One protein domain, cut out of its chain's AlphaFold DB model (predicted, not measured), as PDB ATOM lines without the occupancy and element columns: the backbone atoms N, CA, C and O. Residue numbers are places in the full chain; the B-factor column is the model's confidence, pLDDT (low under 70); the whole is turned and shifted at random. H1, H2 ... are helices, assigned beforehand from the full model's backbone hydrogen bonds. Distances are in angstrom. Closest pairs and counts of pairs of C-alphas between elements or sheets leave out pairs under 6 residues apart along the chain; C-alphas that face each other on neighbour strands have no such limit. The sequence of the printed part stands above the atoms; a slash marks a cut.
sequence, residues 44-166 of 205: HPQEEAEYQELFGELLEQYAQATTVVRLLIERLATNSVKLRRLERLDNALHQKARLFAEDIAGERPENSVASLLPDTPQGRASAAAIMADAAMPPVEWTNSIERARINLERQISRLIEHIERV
ATOM      1  N   HIS A  44     -14.500 -10.521 -61.505       79.12
ATOM      2  CA  HIS A  44     -14.093 -11.660 -62.319       79.12
ATOM      3  C   HIS A  44     -15.274 -12.606 -62.585       79.12
ATOM      4  O   HIS A  44     -16.153 -12.710 -61.728       79.12
ATOM      5  N   PRO A  45     -15.264 -13.359 -63.705       86.06
ATOM      6  CA  PRO A  45     -16.305 -14.347 -64.017       86.06
ATOM      7  C   PRO A  45     -16.517 -15.384 -62.907       86.06
ATOM      8  O   PRO A  45     -17.631 -15.837 -62.677       86.06
ATOM      9  N   GLN A  46     -15.451 -15.716 -62.175       90.06
ATOM     10  CA  GLN A  46     -15.520 -16.625 -61.036       90.06
ATOM     11  C   GLN A  46     -16.447 -16.107 -59.927       90.06
ATOM     12  O   GLN A  46     -17.145 -16.894 -59.304       90.06
ATOM     13  N   GLU A  47     -16.489 -14.796 -59.687       90.00
ATOM     14  CA  GLU A  47     -17.357 -14.223 -58.650       90.00
ATOM     15  C   GLU A  47     -18.826 -14.246 -59.056       90.00
ATOM     16  O   GLU A  47     -19.698 -14.437 -58.213       90.00
ATOM     17  N   GLU A  48     -19.100 -14.064 -60.346       91.38
ATOM     18  CA  GLU A  48     -20.445 -14.233 -60.880       91.38
ATOM     19  C   GLU A  48     -20.889 -15.693 -60.754       91.38
ATOM     20  O   GLU A  48     -22.000 -15.946 -60.300       91.38
ATOM     21  N   ALA A  49     -20.013 -16.654 -61.065       93.81
ATOM     22  CA  ALA A  49     -20.296 -18.076 -60.874       93.81
ATOM     23  C   ALA A  49     -20.544 -18.428 -59.394       93.81
ATOM     24  O   ALA A  49     -21.563 -19.038 -59.086       93.81
ATOM     25  N   GLU A  50     -19.677 -17.968 -58.480       94.50
ATOM     26  CA  GLU A  50     -19.850 -18.120 -57.023       94.50
ATOM     27  C   GLU A  50     -21.191 -17.535 -56.547       94.50
ATOM     28  O   GLU A  50     -21.840 -18.096 -55.665       94.50
ATOM     29  N   TYR A  51     -21.608 -16.401 -57.119       95.38
ATOM     30  CA  TYR A  51     -22.903 -15.798 -56.826       95.38
ATOM     31  C   TYR A  51     -24.057 -16.668 -57.325       95.38
ATOM     32  O   TYR A  51     -24.981 -16.914 -56.555       95.38
ATOM     33  N   GLN A  52     -24.026 -17.113 -58.584       95.56
ATOM     34  CA  GLN A  52     -25.117 -17.899 -59.169       95.56
ATOM     35  C   GLN A  52     -25.298 -19.234 -58.443       95.56
ATOM     36  O   GLN A  52     -26.430 -19.616 -58.157       95.56
ATOM     37  N   GLU A  53     -24.193 -19.902 -58.105       97.25
ATOM     38  CA  GLU A  53     -24.187 -21.141 -57.323       97.25
ATOM     39  C   GLU A  53     -24.823 -20.915 -55.947       97.25
ATOM     40  O   GLU A  53     -25.858 -21.505 -55.640       97.25
ATOM     41  N   LEU A  54     -24.292 -19.969 -55.165       97.06
ATOM     42  CA  LEU A  54     -24.801 -19.687 -53.823       97.06
ATOM     43  C   LEU A  54     -26.259 -19.205 -53.838       97.06
ATOM     44  O   LEU A  54     -27.050 -19.552 -52.965       97.06
ATOM     45  N   PHE A  55     -26.630 -18.377 -54.812       96.12
ATOM     46  CA  PHE A  55     -28.002 -17.906 -54.959       96.12
ATOM     47  C   PHE A  55     -28.955 -19.059 -55.299       96.12
ATOM     48  O   PHE A  55     -30.040 -19.126 -54.723       96.12
ATOM     49  N   GLY A  56     -28.541 -19.976 -56.178       95.69
ATOM     50  CA  GLY A  56     -29.276 -21.197 -56.501       95.69
ATOM     51  C   GLY A  56     -29.491 -22.082 -55.275       95.69
ATOM     52  O   GLY A  56     -30.635 -22.386 -54.946       95.69
ATOM     53  N   GLU A  57     -28.419 -22.392 -54.541       97.06
ATOM     54  CA  GLU A  57     -28.471 -23.183 -53.302       97.06
ATOM     55  C   GLU A  57     -29.428 -22.574 -52.268       97.06
ATOM     56  O   GLU A  57     -30.262 -23.265 -51.679       97.06
ATOM     57  N   LEU A  58     -29.362 -21.254 -52.071       95.44
ATOM     58  CA  LEU A  58     -30.257 -20.560 -51.150       95.44
ATOM     59  C   LEU A  58     -31.710 -20.595 -51.646       95.44
ATOM     60  O   LEU A  58     -32.627 -20.784 -50.852       95.44
ATOM     61  N   LEU A  59     -31.962 -20.435 -52.947       94.44
ATOM     62  CA  LEU A  59     -33.320 -20.557 -53.484       94.44
ATOM     63  C   LEU A  59     -33.888 -21.970 -53.328       94.44
ATOM     64  O   LEU A  59     -35.082 -22.100 -53.063       94.44
ATOM     65  N   GLU A  60     -33.062 -23.008 -53.454       93.50
ATOM     66  CA  GLU A  60     -33.461 -24.394 -53.194       93.50
ATOM     67  C   GLU A  60     -33.784 -24.612 -51.712       93.50
ATOM     68  O   GLU A  60     -34.837 -25.164 -51.378       93.50
ATOM     69  N   GLN A  61     -32.941 -24.097 -50.812       92.44
ATOM     70  CA  GLN A  61     -33.168 -24.143 -49.367       92.44
ATOM     71  C   GLN A  61     -34.473 -23.433 -48.958       92.44
ATOM     72  O   GLN A  61     -35.180 -23.883 -48.054       92.44
ATOM     73  N   TYR A  62     -34.823 -22.348 -49.652       90.25
ATOM     74  CA  TYR A  62     -36.043 -21.566 -49.442       90.25
ATOM     75  C   TYR A  62     -37.024 -21.716 -50.620       90.25
ATOM     76  O   TYR A  62     -37.547 -20.723 -51.130       90.25
ATOM     77  N   ALA A  63     -37.313 -22.954 -51.045       80.25
ATOM     78  CA  ALA A  63     -38.076 -23.274 -52.263       80.25
ATOM     79  C   ALA A  63     -39.427 -22.537 -52.437       80.25
ATOM     80  O   ALA A  63     -39.872 -22.315 -53.563       80.25
ATOM     81  N   GLN A  64     -40.082 -22.123 -51.344       82.81
ATOM     82  CA  GLN A  64     -41.344 -21.359 -51.350       82.81
ATOM     83  C   GLN A  64     -41.147 -19.866 -51.018       82.81
ATOM     84  O   GLN A  64     -42.017 -19.214 -50.440       82.81
ATOM     85  N   ALA A  65     -39.983 -19.304 -51.352       82.44
ATOM     86  CA  ALA A  65     -39.660 -17.912 -51.076       82.44
ATOM     87  C   ALA A  65     -40.601 -16.943 -51.809       82.44
ATOM     88  O   ALA A  65     -40.676 -16.916 -53.046       82.44
ATOM     89  N   THR A  66     -41.247 -16.074 -51.029       89.31
ATOM     90  CA  THR A  66     -41.939 -14.884 -51.538       89.31
ATOM     91  C   THR A  66     -40.950 -13.946 -52.232       89.31
ATOM     92  O   THR A  66     -39.741 -14.017 -52.008       89.31
ATOM     93  N   THR A  67     -41.447 -12.997 -53.029       90.12
ATOM     94  CA  THR A  67     -40.600 -11.979 -53.676       90.12
ATOM     95  C   THR A  67     -39.707 -11.236 -52.678       90.12
ATOM     96  O   THR A  67     -38.542 -10.982 -52.968       90.12
ATOM     97  N   VAL A  68     -40.215 -10.934 -51.478       91.94
ATOM     98  CA  VAL A  68     -39.428 -10.271 -50.425       91.94
ATOM     99  C   VAL A  68     -38.280 -11.163 -49.958       91.94
ATOM    100  O   VAL A  68     -37.148 -10.695 -49.870       91.94
ATOM    101  N   VAL A  69     -38.547 -12.446 -49.705       93.00
ATOM    102  CA  VAL A  69     -37.513 -13.406 -49.292       93.00
ATOM    103  C   VAL A  69     -36.475 -13.593 -50.400       93.00
ATOM    104  O   VAL A  69     -35.284 -13.571 -50.112       93.00
ATOM    105  N   ARG A  70     -36.889 -13.658 -51.671       93.88
ATOM    106  CA  ARG A  70     -35.969 -13.735 -52.820       93.88
ATOM    107  C   ARG A  70     -35.016 -12.539 -52.893       93.88
ATOM    108  O   ARG A  70     -33.821 -12.741 -53.061       93.88
ATOM    109  N   LEU A  71     -35.512 -11.316 -52.689       93.94
ATOM    110  CA  LEU A  71     -34.672 -10.107 -52.647       93.94
ATOM    111  C   LEU A  71     -33.685 -10.115 -51.469       93.94
ATOM    112  O   LEU A  71     -32.583  -9.571 -51.563       93.94
ATOM    113  N   LEU A  72     -34.073 -10.699 -50.332       94.56
ATOM    114  CA  LEU A  72     -33.176 -10.859 -49.187       94.56
ATOM    115  C   LEU A  72     -32.101 -11.915 -49.464       94.56
ATOM    116  O   LEU A  72     -30.941 -11.677 -49.139       94.56
ATOM    117  N   ILE A  73     -32.469 -13.025 -50.106       95.94
ATOM    118  CA  ILE A  73     -31.547 -14.080 -50.545       95.94
ATOM    119  C   ILE A  73     -30.544 -13.536 -51.573       95.94
ATOM    120  O   ILE A  73     -29.348 -13.770 -51.442       95.94
ATOM    121  N   GLU A  74     -30.995 -12.736 -52.539       95.25
ATOM    122  CA  GLU A  74     -30.128 -12.069 -53.523       95.25
ATOM    123  C   GLU A  74     -29.074 -11.185 -52.835       95.25
ATOM    124  O   GLU A  74     -27.875 -11.247 -53.132       95.25
ATOM    125  N   ARG A  75     -29.508 -10.380 -51.856       94.81
ATOM    126  CA  ARG A  75     -28.610  -9.538 -51.051       94.81
ATOM    127  C   ARG A  75     -27.660 -10.364 -50.195       94.81
ATOM    128  O   ARG A  75     -26.502  -9.974 -50.049       94.81
ATOM    129  N   LEU A  76     -28.136 -11.474 -49.634       96.12
ATOM    130  CA  LEU A  76     -27.326 -12.396 -48.846       96.12
ATOM    131  C   LEU A  76     -26.214 -12.990 -49.713       96.12
ATOM    132  O   LEU A  76     -25.047 -12.835 -49.369       96.12
ATOM    133  N   ALA A  77     -26.558 -13.562 -50.869       95.69
ATOM    134  CA  ALA A  77     -25.595 -14.118 -51.815       95.69
ATOM    135  C   ALA A  77     -24.568 -13.064 -52.261       95.69
ATOM    136  O   ALA A  77     -23.360 -13.285 -52.180       95.69
ATOM    137  N   THR A  78     -25.036 -11.867 -52.630       93.19
ATOM    138  CA  THR A  78     -24.162 -10.749 -53.022       93.19
ATOM    139  C   THR A  78     -23.177 -10.367 -51.916       93.19
ATOM    140  O   THR A  78     -21.985 -10.183 -52.173       93.19
ATOM    141  N   ASN A  79     -23.655 -10.223 -50.678       93.69
ATOM    142  CA  ASN A  79     -22.807  -9.842 -49.553       93.69
ATOM    143  C   ASN A  79     -21.805 -10.944 -49.190       93.69
ATOM    144  O   ASN A  79     -20.662 -10.624 -48.870       93.69
ATOM    145  N   SER A  80     -22.197 -12.214 -49.294       95.25
ATOM    146  CA  SER A  80     -21.313 -13.361 -49.072       95.25
ATOM    147  C   SER A  80     -20.172 -13.417 -50.090       95.25
ATOM    148  O   SER A  80     -19.016 -13.573 -49.701       95.25
ATOM    149  N   VAL A  81     -20.448 -13.200 -51.381       93.81
ATOM    150  CA  VAL A  81     -19.394 -13.139 -52.414       93.81
ATOM    151  C   VAL A  81     -18.457 -11.950 -52.183       93.81
ATOM    152  O   VAL A  81     -17.236 -12.085 -52.273       93.81
ATOM    153  N   LYS A  82     -18.998 -10.786 -51.800       91.12
ATOM    154  CA  LYS A  82     -18.171  -9.626 -51.423       91.12
ATOM    155  C   LYS A  82     -17.288  -9.908 -50.209       91.12
ATOM    156  O   LYS A  82     -16.146  -9.457 -50.194       91.12
ATOM    157  N   LEU A  83     -17.784 -10.646 -49.216       93.12
ATOM    158  CA  LEU A  83     -16.997 -11.034 -48.046       93.12
ATOM    159  C   LEU A  83     -15.822 -11.932 -48.458       93.12
ATOM    160  O   LEU A  83     -14.681 -11.606 -48.142       93.12
ATOM    161  N   ARG A  84     -16.073 -12.963 -49.277       93.12
ATOM    162  CA  ARG A  84     -15.020 -13.833 -49.837       93.12
ATOM    163  C   ARG A  84     -13.992 -13.054 -50.665       93.12
ATOM    164  O   ARG A  84     -12.798 -13.345 -50.631       93.12
ATOM    165  N   ARG A  85     -14.419 -12.027 -51.412       90.50
ATOM    166  CA  ARG A  85     -13.498 -11.111 -52.111       90.50
ATOM    167  C   ARG A  85     -12.578 -10.383 -51.130       90.50
ATOM    168  O   ARG A  85     -11.381 -10.305 -51.392       90.50
ATOM    169  N   LEU A  86     -13.109  -9.852 -50.027       90.12
ATOM    170  CA  LEU A  86     -12.287  -9.169 -49.022       90.12
ATOM    171  C   LEU A  86     -11.267 -10.110 -48.384       90.12
ATOM    172  O   LEU A  86     -10.123  -9.706 -48.216       90.12
ATOM    173  N   GLU A  87     -11.642 -11.358 -48.111       91.50
ATOM    174  CA  GLU A  87     -10.719 -12.381 -47.602       91.50
ATOM    175  C   GLU A  87      -9.592 -12.676 -48.606       91.50
ATOM    176  O   GLU A  87      -8.419 -12.727 -48.239       91.50
ATOM    177  N   ARG A  88      -9.916 -12.792 -49.904       91.25
ATOM    178  CA  ARG A  88      -8.903 -12.935 -50.968       91.25
ATOM    179  C   ARG A  88      -7.971 -11.724 -51.047       91.25
ATOM    180  O   ARG A  88      -6.765 -11.898 -51.207       91.25
ATOM    181  N   LEU A  89      -8.513 -10.511 -50.936       89.12
ATOM    182  CA  LEU A  89      -7.723  -9.277 -50.943       89.12
ATOM    183  C   LEU A  89      -6.798  -9.183 -49.727       89.12
ATOM    184  O   LEU A  89      -5.641  -8.797 -49.882       89.12
ATOM    185  N   ASP A  90      -7.283  -9.557 -48.545       90.25
ATOM    186  CA  ASP A  90      -6.487  -9.566 -47.320       90.25
ATOM    187  C   ASP A  90      -5.318 -10.557 -47.422       90.25
ATOM    188  O   ASP A  90      -4.162 -10.194 -47.184       90.25
ATOM    189  N   ASN A  91      -5.585 -11.770 -47.913       92.06
ATOM    190  CA  ASN A  91      -4.549 -12.769 -48.175       92.06
ATOM    191  C   ASN A  91      -3.513 -12.275 -49.197       92.06
ATOM    192  O   ASN A  91      -2.309 -12.415 -48.981       92.06
ATOM    193  N   ALA A  92      -3.960 -11.655 -50.294       91.38
ATOM    194  CA  ALA A  92      -3.067 -11.122 -51.321       91.38
ATOM    195  C   ALA A  92      -2.187  -9.974 -50.796       91.38
ATOM    196  O   ALA A  92      -1.022  -9.861 -51.180       91.38
ATOM    197  N   LEU A  93      -2.709  -9.130 -49.901       91.12
ATOM    198  CA  LEU A  93      -1.930  -8.066 -49.265       91.12
ATOM    199  C   LEU A  93      -0.855  -8.622 -48.333       91.12
ATOM    200  O   LEU A  93       0.283  -8.154 -48.390       91.12
ATOM    201  N   HIS A  94      -1.185  -9.630 -47.525       92.44
ATOM    202  CA  HIS A  94      -0.203 -10.316 -46.685       92.44
ATOM    203  C   HIS A  94       0.862 -11.019 -47.532       92.44
ATOM    204  O   HIS A  94       2.052 -10.876 -47.266       92.44
ATOM    205  N   GLN A  95       0.463 -11.714 -48.600       94.31
ATOM    206  CA  GLN A  95       1.403 -12.348 -49.523       94.31
ATOM    207  C   GLN A  95       2.332 -11.320 -50.177       94.31
ATOM    208  O   GLN A  95       3.541 -11.526 -50.231       94.31
ATOM    209  N   LYS A  96       1.787 -10.188 -50.630       92.75
ATOM    210  CA  LYS A  96       2.587  -9.092 -51.178       92.75
ATOM    211  C   LYS A  96       3.595  -8.584 -50.145       92.75
ATOM    212  O   LYS A  96       4.760  -8.432 -50.489       92.75
ATOM    213  N   ALA A  97       3.179  -8.351 -48.900       93.19
ATOM    214  CA  ALA A  97       4.083  -7.911 -47.836       93.19
ATOM    215  C   ALA A  97       5.233  -8.908 -47.608       93.19
ATOM    216  O   ALA A  97       6.385  -8.483 -47.529       93.19
ATOM    217  N   ARG A  98       4.938 -10.218 -47.596       93.62
ATOM    218  CA  ARG A  98       5.950 -11.285 -47.495       93.62
ATOM    219  C   ARG A  98       6.975 -11.213 -48.626       93.62
ATOM    220  O   ARG A  98       8.164 -11.148 -48.345       93.62
ATOM    221  N   LEU A  99       6.519 -11.132 -49.878       91.81
ATOM    222  CA  LEU A  99       7.407 -11.050 -51.046       91.81
ATOM    223  C   LEU A  99       8.313  -9.811 -51.007       91.81
ATOM    224  O   LEU A  99       9.498  -9.902 -51.308       91.81
ATOM    225  N   PHE A 100       7.778  -8.654 -50.601       91.62
ATOM    226  CA  PHE A 100       8.590  -7.444 -50.426       91.62
ATOM    227  C   PHE A 100       9.646  -7.609 -49.327       91.62
ATOM    228  O   PHE A 100      10.768  -7.136 -49.477       91.62
ATOM    229  N   ALA A 101       9.305  -8.271 -48.223       90.69
ATOM    230  CA  ALA A 101      10.249  -8.513 -47.141       90.69
ATOM    231  C   ALA A 101      11.361  -9.500 -47.535       90.69
ATOM    232  O   ALA A 101      12.502  -9.321 -47.113       90.69
ATOM    233  N   GLU A 102      11.055 -10.505 -48.359       88.81
ATOM    234  CA  GLU A 102      12.052 -11.429 -48.920       88.81
ATOM    235  C   GLU A 102      13.059 -10.705 -49.824       88.81
ATOM    236  O   GLU A 102      14.263 -10.937 -49.702       88.81
ATOM    237  N   ASP A 103      12.581  -9.790 -50.672       89.25
ATOM    238  CA  ASP A 103      13.418  -8.965 -51.551       89.25
ATOM    239  C   ASP A 103      14.368  -8.067 -50.735       89.25
ATOM    240  O   ASP A 103      15.590  -8.130 -50.884       89.25
ATOM    241  N   ILE A 104      13.822  -7.344 -49.749       88.75
ATOM    242  CA  ILE A 104      14.597  -6.489 -48.831       88.75
ATOM    243  C   ILE A 104      15.615  -7.307 -48.019       88.75
ATOM    244  O   ILE A 104      16.736  -6.854 -47.777       88.75
ATOM    245  N   ALA A 105      15.266  -8.523 -47.589       89.19
ATOM    246  CA  ALA A 105      16.195  -9.387 -46.864       89.19
ATOM    247  C   ALA A 105      17.426  -9.760 -47.711       89.19
ATOM    248  O   ALA A 105      18.519  -9.924 -47.158       89.19
ATOM    249  N   GLY A 106      17.264  -9.857 -49.037       85.31
ATOM    250  CA  GLY A 106      18.350 -10.066 -49.993       85.31
ATOM    251  C   GLY A 106      19.331  -8.894 -50.065       85.31
ATOM    252  O   GLY A 106      20.536  -9.117 -50.184       85.31
ATOM    253  N   GLU A 107      18.839  -7.662 -49.910       88.31
ATOM    254  CA  GLU A 107      19.660  -6.441 -49.876       88.31
ATOM    255  C   GLU A 107      20.467  -6.290 -48.574       88.31
ATOM    256  O   GLU A 107      21.436  -5.536 -48.524       88.31
ATOM    257  N   ARG A 108      20.093  -7.032 -47.522       90.19
ATOM    258  CA  ARG A 108      20.737  -7.046 -46.193       90.19
ATOM    259  C   ARG A 108      20.969  -5.645 -45.587       90.19
ATOM    260  O   ARG A 108      22.100  -5.320 -45.216       90.19
ATOM    261  N   PRO A 109      19.920  -4.823 -45.414       88.31
ATOM    262  CA  PRO A 109      20.064  -3.482 -44.857       88.31
ATOM    263  C   PRO A 109      20.670  -3.500 -43.447       88.31
ATOM    264  O   PRO A 109      20.327  -4.349 -42.619       88.31
ATOM    265  N   GLU A 110      21.535  -2.523 -43.156       86.69
ATOM    266  CA  GLU A 110      22.327  -2.445 -41.916       86.69
ATOM    267  C   GLU A 110      21.468  -2.449 -40.640       86.69
ATOM    268  O   GLU A 110      21.854  -3.035 -39.631       86.69
ATOM    269  N   ASN A 111      20.264  -1.873 -40.701       89.00
ATOM    270  CA  ASN A 111      19.335  -1.751 -39.572       89.00
ATOM    271  C   ASN A 111      18.238  -2.829 -39.576       89.00
ATOM    272  O   ASN A 111      17.076  -2.538 -39.289       89.00
ATOM    273  N   SER A 112      18.569  -4.066 -39.944       90.38
ATOM    274  CA  SER A 112      17.593  -5.154 -40.067       90.38
ATOM    275  C   SER A 112      18.087  -6.464 -39.460       90.38
ATOM    276  O   SER A 112      19.271  -6.638 -39.198       90.38
ATOM    277  N   VAL A 113      17.190  -7.441 -39.293       89.62
ATOM    278  CA  VAL A 113      17.557  -8.793 -38.824       89.62
ATOM    279  C   VAL A 113      18.610  -9.451 -39.729       89.62
ATOM    280  O   VAL A 113      19.399 -10.268 -39.259       89.62
ATOM    281  N   ALA A 114      18.684  -9.071 -41.009       91.50
ATOM    282  CA  ALA A 114      19.669  -9.616 -41.934       91.50
ATOM    283  C   ALA A 114      21.100  -9.235 -41.546       91.50
ATOM    284  O   ALA A 114      21.980 -10.079 -41.682       91.50
ATOM    285  N   SER A 115      21.341  -8.024 -41.027       92.00
ATOM    286  CA  SER A 115      22.687  -7.590 -40.623       92.00
ATOM    287  C   SER A 115      23.190  -8.303 -39.364       92.00
ATOM    288  O   SER A 115      24.396  -8.437 -39.173       92.00
ATOM    289  N   LEU A 116      22.273  -8.824 -38.541       93.12
ATOM    290  CA  LEU A 116      22.579  -9.577 -37.321       93.12
ATOM    291  C   LEU A 116      22.933 -11.049 -37.585       93.12
ATOM    292  O   LEU A 116      23.473 -11.721 -36.707       93.12
ATOM    293  N   LEU A 117      22.610 -11.571 -38.770       93.12
ATOM    294  CA  LEU A 117      22.811 -12.973 -39.134       93.12
ATOM    295  C   LEU A 117      24.068 -13.155 -40.000       93.12
ATOM    296  O   LEU A 117      24.371 -12.278 -40.812       93.12
ATOM    297  N   PRO A 118      24.772 -14.303 -39.903       93.12
ATOM    298  CA  PRO A 118      25.930 -14.592 -40.749       93.12
ATOM    299  C   PRO A 118      25.608 -14.472 -42.240       93.12
ATOM    300  O   PRO A 118      24.539 -14.901 -42.682       93.12
ATOM    301  N   ASP A 119      26.553 -13.957 -43.033       93.81
ATOM    302  CA  ASP A 119      26.414 -13.888 -44.492       93.81
ATOM    303  C   ASP A 119      26.722 -15.241 -45.157       93.81
ATOM    304  O   ASP A 119      27.660 -15.410 -45.932       93.81
ATOM    305  N   THR A 120      25.932 -16.247 -44.793       94.94
ATOM    306  CA  THR A 120      25.960 -17.593 -45.366       94.94
ATOM    307  C   THR A 120      24.626 -17.878 -46.053       94.94
ATOM    308  O   THR A 120      23.625 -17.242 -45.714       94.94
ATOM    309  N   PRO A 121      24.543 -18.854 -46.976       94.50
ATOM    310  CA  PRO A 121      23.265 -19.241 -47.578       94.50
ATOM    311  C   PRO A 121      22.183 -19.542 -46.530       94.50
ATOM    312  O   PRO A 121      21.040 -19.117 -46.674       94.50
ATOM    313  N   GLN A 122      22.567 -20.195 -45.429       94.62
ATOM    314  CA  GLN A 122      21.669 -20.510 -44.322       94.62
ATOM    315  C   GLN A 122      21.230 -19.251 -43.559       94.62
ATOM    316  O   GLN A 122      20.045 -19.083 -43.298       94.62
ATOM    317  N   GLY A 123      22.162 -18.340 -43.250       93.31
ATOM    318  CA  GLY A 123      21.855 -17.086 -42.557       93.31
ATOM    319  C   GLY A 123      20.986 -16.138 -43.389       93.31
ATOM    320  O   GLY A 123      20.065 -15.528 -42.850       93.31
ATOM    321  N   ARG A 124      21.205 -16.075 -44.709       92.06
ATOM    322  CA  ARG A 124      20.344 -15.337 -45.652       92.06
ATOM    323  C   ARG A 124      18.933 -15.919 -45.702       92.06
ATOM    324  O   ARG A 124      17.971 -15.167 -45.594       92.06
ATOM    325  N   ALA A 125      18.809 -17.244 -45.799       93.19
ATOM    326  CA  ALA A 125      17.511 -17.915 -45.791       93.19
ATOM    327  C   ALA A 125      16.750 -17.683 -44.473       93.19
ATOM    328  O   ALA A 125      15.558 -17.388 -44.494       93.19
ATOM    329  N   SER A 126      17.438 -17.748 -43.327       94.12
ATOM    330  CA  SER A 126      16.837 -17.435 -42.025       94.12
ATOM    331  C   SER A 126      16.397 -15.973 -41.920       94.12
ATOM    332  O   SER A 126      15.310 -15.710 -41.417       94.12
ATOM    333  N   ALA A 127      17.202 -15.028 -42.416       92.94
ATOM    334  CA  ALA A 127      16.842 -13.613 -42.424       92.94
ATOM    335  C   ALA A 127      15.577 -13.359 -43.256       92.94
ATOM    336  O   ALA A 127      14.650 -12.716 -42.766       92.94
ATOM    337  N   ALA A 128      15.521 -13.915 -44.471       92.25
ATOM    338  CA  ALA A 128      14.360 -13.815 -45.349       92.25
ATOM    339  C   ALA A 128      13.105 -14.407 -44.697       92.25
ATOM    340  O   ALA A 128      12.074 -13.745 -44.662       92.25
ATOM    341  N   ALA A 129      13.206 -15.595 -44.092       92.88
ATOM    342  CA  ALA A 129      12.079 -16.225 -43.408       92.88
ATOM    343  C   ALA A 129      11.555 -15.387 -42.228       92.88
ATOM    344  O   ALA A 129      10.348 -15.205 -42.099       92.88
ATOM    345  N   ILE A 130      12.447 -14.846 -41.388       93.75
ATOM    346  CA  ILE A 130      12.054 -14.017 -40.235       93.75
ATOM    347  C   ILE A 130      11.389 -12.720 -40.701       93.75
ATOM    348  O   ILE A 130      10.350 -12.335 -40.168       93.75
ATOM    349  N   MET A 131      11.975 -12.041 -41.690       92.62
ATOM    350  CA  MET A 131      11.412 -10.795 -42.207       92.62
ATOM    351  C   MET A 131      10.079 -11.023 -42.906       92.62
ATOM    352  O   MET A 131       9.155 -10.248 -42.681       92.62
ATOM    353  N   ALA A 132       9.959 -12.084 -43.707       91.19
ATOM    354  CA  ALA A 132       8.705 -12.462 -44.343       91.19
ATOM    355  C   ALA A 132       7.626 -12.753 -43.298       91.19
ATOM    356  O   ALA A 132       6.506 -12.272 -43.424       91.19
ATOM    357  N   ASP A 133       7.942 -13.491 -42.235       90.94
ATOM    358  CA  ASP A 133       6.940 -13.812 -41.220       90.94
ATOM    359  C   ASP A 133       6.494 -12.592 -40.401       90.94
ATOM    360  O   ASP A 133       5.320 -12.464 -40.062       90.94
ATOM    361  N   ALA A 134       7.406 -11.646 -40.166       91.62
ATOM    362  CA  ALA A 134       7.097 -10.363 -39.542       91.62
ATOM    363  C   ALA A 134       6.476  -9.336 -40.511       91.62
ATOM    364  O   ALA A 134       6.120  -8.231 -40.087       91.62
ATOM    365  N   ALA A 135       6.371  -9.653 -41.805       92.75
ATOM    366  CA  ALA A 135       5.930  -8.708 -42.815       92.75
ATOM    367  C   ALA A 135       4.437  -8.416 -42.670       92.75
ATOM    368  O   ALA A 135       3.584  -9.280 -42.873       92.75
ATOM    369  N   MET A 136       4.125  -7.156 -42.381       89.44
ATOM    370  CA  MET A 136       2.752  -6.686 -42.270       89.44
ATOM    371  C   MET A 136       2.386  -5.790 -43.454       89.44
ATOM    372  O   MET A 136       3.165  -4.905 -43.823       89.44
ATOM    373  N   PRO A 137       1.195  -5.971 -44.050       90.00
ATOM    374  CA  PRO A 137       0.686  -5.032 -45.036       90.00
ATOM    375  C   PRO A 137       0.407  -3.649 -44.414       90.00
ATOM    376  O   PRO A 137       0.271  -3.526 -43.193       90.00
ATOM    377  N   PRO A 138       0.288  -2.585 -45.233       86.62
ATOM    378  CA  PRO A 138       0.098  -1.230 -44.722       86.62
ATOM    379  C   PRO A 138      -1.181  -1.086 -43.883       86.62
ATOM    380  O   PRO A 138      -2.266  -1.521 -44.283       86.62
ATOM    381  N   VAL A 139      -1.053  -0.412 -42.737       84.44
ATOM    382  CA  VAL A 139      -2.086  -0.309 -41.691       84.44
ATOM    383  C   VAL A 139      -3.374   0.362 -42.186       84.44
ATOM    384  O   VAL A 139      -4.472   0.077 -41.706       84.44
ATOM    385  N   GLU A 140      -3.289   1.267 -43.160       78.88
ATOM    386  CA  GLU A 140      -4.466   1.929 -43.725       78.88
ATOM    387  C   GLU A 140      -5.348   0.956 -44.518       78.88
ATOM    388  O   GLU A 140      -6.583   1.055 -44.473       78.88
ATOM    389  N   TRP A 141      -4.722   0.016 -45.229       80.25
ATOM    390  CA  TRP A 141      -5.406  -0.986 -46.041       80.25
ATOM    391  C   TRP A 141      -6.029  -2.065 -45.163       80.25
ATOM    392  O   TRP A 141      -7.227  -2.319 -45.305       80.25
ATOM    393  N   THR A 142      -5.275  -2.599 -44.197       84.88
ATOM    394  CA  THR A 142      -5.773  -3.611 -43.249       84.88
ATOM    395  C   THR A 142      -6.983  -3.100 -42.479       84.88
ATOM    396  O   THR A 142      -8.049  -3.705 -42.511       84.88
ATOM    397  N   ASN A 143      -6.893  -1.900 -41.899       84.69
ATOM    398  CA  ASN A 143      -8.012  -1.291 -41.183       84.69
ATOM    399  C   ASN A 143      -9.247  -1.079 -42.066       84.69
ATOM    400  O   ASN A 143     -10.381  -1.104 -41.585       84.69
ATOM    401  N   SER A 144      -9.054  -0.784 -43.350       80.19
ATOM    402  CA  SER A 144     -10.170  -0.543 -44.263       80.19
ATOM    403  C   SER A 144     -10.859  -1.838 -44.682       80.19
ATOM    404  O   SER A 144     -12.091  -1.853 -44.735       80.19
ATOM    405  N   ILE A 145     -10.094  -2.907 -44.912       87.38
ATOM    406  CA  ILE A 145     -10.622  -4.249 -45.177       87.38
ATOM    407  C   ILE A 145     -11.354  -4.771 -43.944       87.38
ATOM    408  O   ILE A 145     -12.525  -5.121 -44.058       87.38
ATOM    409  N   GLU A 146     -10.752  -4.694 -42.758       87.81
ATOM    410  CA  GLU A 146     -11.372  -5.174 -41.517       87.81
ATOM    411  C   GLU A 146     -12.692  -4.464 -41.204       87.81
ATOM    412  O   GLU A 146     -13.702  -5.087 -40.871       87.81
ATOM    413  N   ARG A 147     -12.751  -3.141 -41.400       86.12
ATOM    414  CA  ARG A 147     -14.013  -2.401 -41.251       86.12
ATOM    415  C   ARG A 147     -15.084  -2.872 -42.230       86.12
ATOM    416  O   ARG A 147     -16.255  -2.936 -41.855       86.12
ATOM    417  N   ALA A 148     -14.709  -3.142 -43.476       87.12
ATOM    418  CA  ALA A 148     -15.636  -3.614 -44.493       87.12
ATOM    419  C   ALA A 148     -16.106  -5.047 -44.208       87.12
ATOM    420  O   ALA A 148     -17.304  -5.312 -44.301       87.12
ATOM    421  N   ARG A 149     -15.194  -5.918 -43.770       91.06
ATOM    422  CA  ARG A 149     -15.457  -7.291 -43.339       91.06
ATOM    423  C   ARG A 149     -16.480  -7.331 -42.208       91.06
ATOM    424  O   ARG A 149     -17.570  -7.863 -42.398       91.06
ATOM    425  N   ILE A 150     -16.201  -6.647 -41.095       92.38
ATOM    426  CA  ILE A 150     -17.110  -6.560 -39.937       92.38
ATOM    427  C   ILE A 150     -18.483  -6.009 -40.351       92.38
ATOM    428  O   ILE A 150     -19.521  -6.390 -39.809       92.38
ATOM    429  N   ASN A 151     -18.513  -5.062 -41.293       90.38
ATOM    430  CA  ASN A 151     -19.765  -4.513 -41.791       90.38
ATOM    431  C   ASN A 151     -20.569  -5.557 -42.582       90.38
ATOM    432  O   ASN A 151     -21.755  -5.731 -42.298       90.38
ATOM    433  N   LEU A 152     -19.936  -6.264 -43.522       92.00
ATOM    434  CA  LEU A 152     -20.580  -7.313 -44.313       92.00
ATOM    435  C   LEU A 152     -21.048  -8.477 -43.441       92.00
ATOM    436  O   LEU A 152     -22.198  -8.876 -43.579       92.00
ATOM    437  N   GLU A 153     -20.234  -8.947 -42.496       95.19
ATOM    438  CA  GLU A 153     -20.618  -9.996 -41.540       95.19
ATOM    439  C   GLU A 153     -21.886  -9.604 -40.772       95.19
ATOM    440  O   GLU A 153     -22.861 -10.351 -40.738       95.19
ATOM    441  N   ARG A 154     -21.943  -8.370 -40.254       94.88
ATOM    442  CA  ARG A 154     -23.149  -7.854 -39.583       94.88
ATOM    443  C   ARG A 154     -24.353  -7.765 -40.514       94.88
ATOM    444  O   ARG A 154     -25.476  -7.991 -40.068       94.88
ATOM    445  N   GLN A 155     -24.163  -7.368 -41.773       95.19
ATOM    446  CA  GLN A 155     -25.258  -7.331 -42.741       95.19
ATOM    447  C   GLN A 155     -25.768  -8.736 -43.055       95.19
ATOM    448  O   GLN A 155     -26.978  -8.934 -43.074       95.19
ATOM    449  N   ILE A 156     -24.864  -9.696 -43.253       97.00
ATOM    450  CA  ILE A 156     -25.173 -11.106 -43.495       97.00
ATOM    451  C   ILE A 156     -25.979 -11.673 -42.326       97.00
ATOM    452  O   ILE A 156     -27.078 -12.169 -42.555       97.00
ATOM    453  N   SER A 157     -25.521 -11.505 -41.079       97.50
ATOM    454  CA  SER A 157     -26.261 -11.990 -39.904       97.50
ATOM    455  C   SER A 157     -27.677 -11.413 -39.826       97.50
ATOM    456  O   SER A 157     -28.628 -12.149 -39.585       97.50
ATOM    457  N   ARG A 158     -27.848 -10.110 -40.097       96.88
ATOM    458  CA  ARG A 158     -29.181  -9.478 -40.112       96.88
ATOM    459  C   ARG A 158     -30.063  -9.972 -41.253       96.88
ATOM    460  O   ARG A 158     -31.276 -10.028 -41.090       96.88
ATOM    461  N   LEU A 159     -29.484 -10.244 -42.422       96.44
ATOM    462  CA  LEU A 159     -30.229 -10.770 -43.566       96.44
ATOM    463  C   LEU A 159     -30.727 -12.182 -43.271       96.44
ATOM    464  O   LEU A 159     -31.900 -12.442 -43.512       96.44
ATOM    465  N   ILE A 160     -29.878 -13.037 -42.695       95.44
ATOM    466  CA  ILE A 160     -30.251 -14.387 -42.256       95.44
ATOM    467  C   ILE A 160     -31.393 -14.308 -41.240       95.44
ATOM    468  O   ILE A 160     -32.460 -14.855 -41.496       95.44
ATOM    469  N   GLU A 161     -31.229 -13.526 -40.167       95.50
ATOM    470  CA  GLU A 161     -32.271 -13.340 -39.147       95.50
ATOM    471  C   GLU A 161     -33.593 -12.845 -39.764       95.50
ATOM    472  O   GLU A 161     -34.684 -13.291 -39.406       95.50
ATOM    473  N   HIS A 162     -33.524 -11.925 -40.731       95.06
ATOM    474  CA  HIS A 162     -34.715 -11.414 -41.398       95.06
ATOM    475  C   HIS A 162     -35.387 -12.474 -42.275       95.06
ATOM    476  O   HIS A 162     -36.615 -12.570 -42.258       95.06
ATOM    477  N   ILE A 163     -34.603 -13.243 -43.035       94.06
ATOM    478  CA  ILE A 163     -35.106 -14.344 -43.860       94.06
ATOM    479  C   ILE A 163     -35.796 -15.361 -42.958       94.06
ATOM    480  O   ILE A 163     -36.959 -15.659 -43.195       94.06
ATOM    481  N   GLU A 164     -35.143 -15.813 -41.889       92.25
ATOM    482  CA  GLU A 164     -35.695 -16.790 -40.944       92.25
ATOM    483  C   GLU A 164     -36.986 -16.304 -40.280       92.25
ATOM    484  O   GLU A 164     -37.924 -17.076 -40.100       92.25
ATOM    485  N   ARG A 165     -37.078 -15.010 -39.960       92.50
ATOM    486  CA  ARG A 165     -38.275 -14.427 -39.342       92.50
ATOM    487  C   ARG A 165     -39.459 -14.296 -40.304       92.50
ATOM    488  O   ARG A 165     -40.607 -14.376 -39.872       92.50
ATOM    489  N   VAL A 166     -39.204 -13.996 -41.579       90.44
ATOM    490  CA  VAL A 166     -40.255 -13.718 -42.581       90.44
ATOM    491  C   VAL A 166     -40.616 -14.967 -43.387       90.44
ATOM    492  O   VAL A 166     -41.714 -15.053 -43.937       90.44
TER     493      VAL A 166
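AT A GLANCE: This is residues 44 to 166 of the 205 residues of an uncharacterized protein of Ramlibacter henchirensis (UniProt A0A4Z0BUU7). One very long helix, H2, is the spine of a rod-shaped, all-helix model, and shorter helices fold back along it. H1 and H5 pack on opposite sides of H2 toward its first end, while at its other end H4 packs on residues 97 to 106, with the tiny H3 against H4. The printed part has 123 residues with five named helices, H1 to H5 in chain order, and no named strand. It is extended, with a radius of gyration of the C-alphas of 22.0 A, and its C-alphas span 69 by 24 by 19 A.

IN THESE COORDINATES: H1 is residues 45 to 61, 24.4 A from first to last C-alpha, and begins with C-alpha 45 at (-16.305, -14.347, -64.017). H2, residues 67 to 107, is the longest helix at 60.6 A, and its C-alpha 107 is at (19.660, -6.441, -49.876). H3 is the short helix of residues 113 to 116. H4 is residues 121 to 133, 18.3 A long. H5 is residues 139 to 166, 40.5 A long, and ends with C-alpha 166 at (-40.255, -13.718, -42.581).

HOW THE PARTS SIT: H2 is the hub and touches three helices, H1, H4 and H5. H1 and H2 form a helical hairpin: they run opposite ways at a steep tilt of 39 degrees, and their closest C-alphas are those of Phe 55 and Ala 77, 5.5 A apart. H2 touches H1 with residues 70 to 81 alone. H5 touches H2 at a shallow tilt of 21 degrees, opposite ways, and the closest C-alphas, of Leu 76 and Ile 156, are 5.9 A apart. H4 touches H2 at a shallow tilt of 32 degrees, opposite ways, with the closest C-alphas, of Arg 98 and Ala 132, 4.3 A apart. H3 touches H4, where the closest C-alphas, of Ala 114 and Ala 127, are 4.9 A apart. H2 and H3 are close but not clearly touching, their closest C-alphas, of Ala 105 and Ala 114, being 6.0 A apart. H1 and H5 are apart, and so are H4 and H5. In H1, H2, H4 and H5 every O i to N i+4 pair is within hydrogen-bond range; H3 is too short for such a pair.

THE WHOLE: The two C-alphas farthest apart, those of Thr 66 and Asp 119, are 68.7 A apart. The printed part has no cut, and the four links between successive helices are tight. The mean pLDDT of the printed part is 91.5, and no printed residue is under 70.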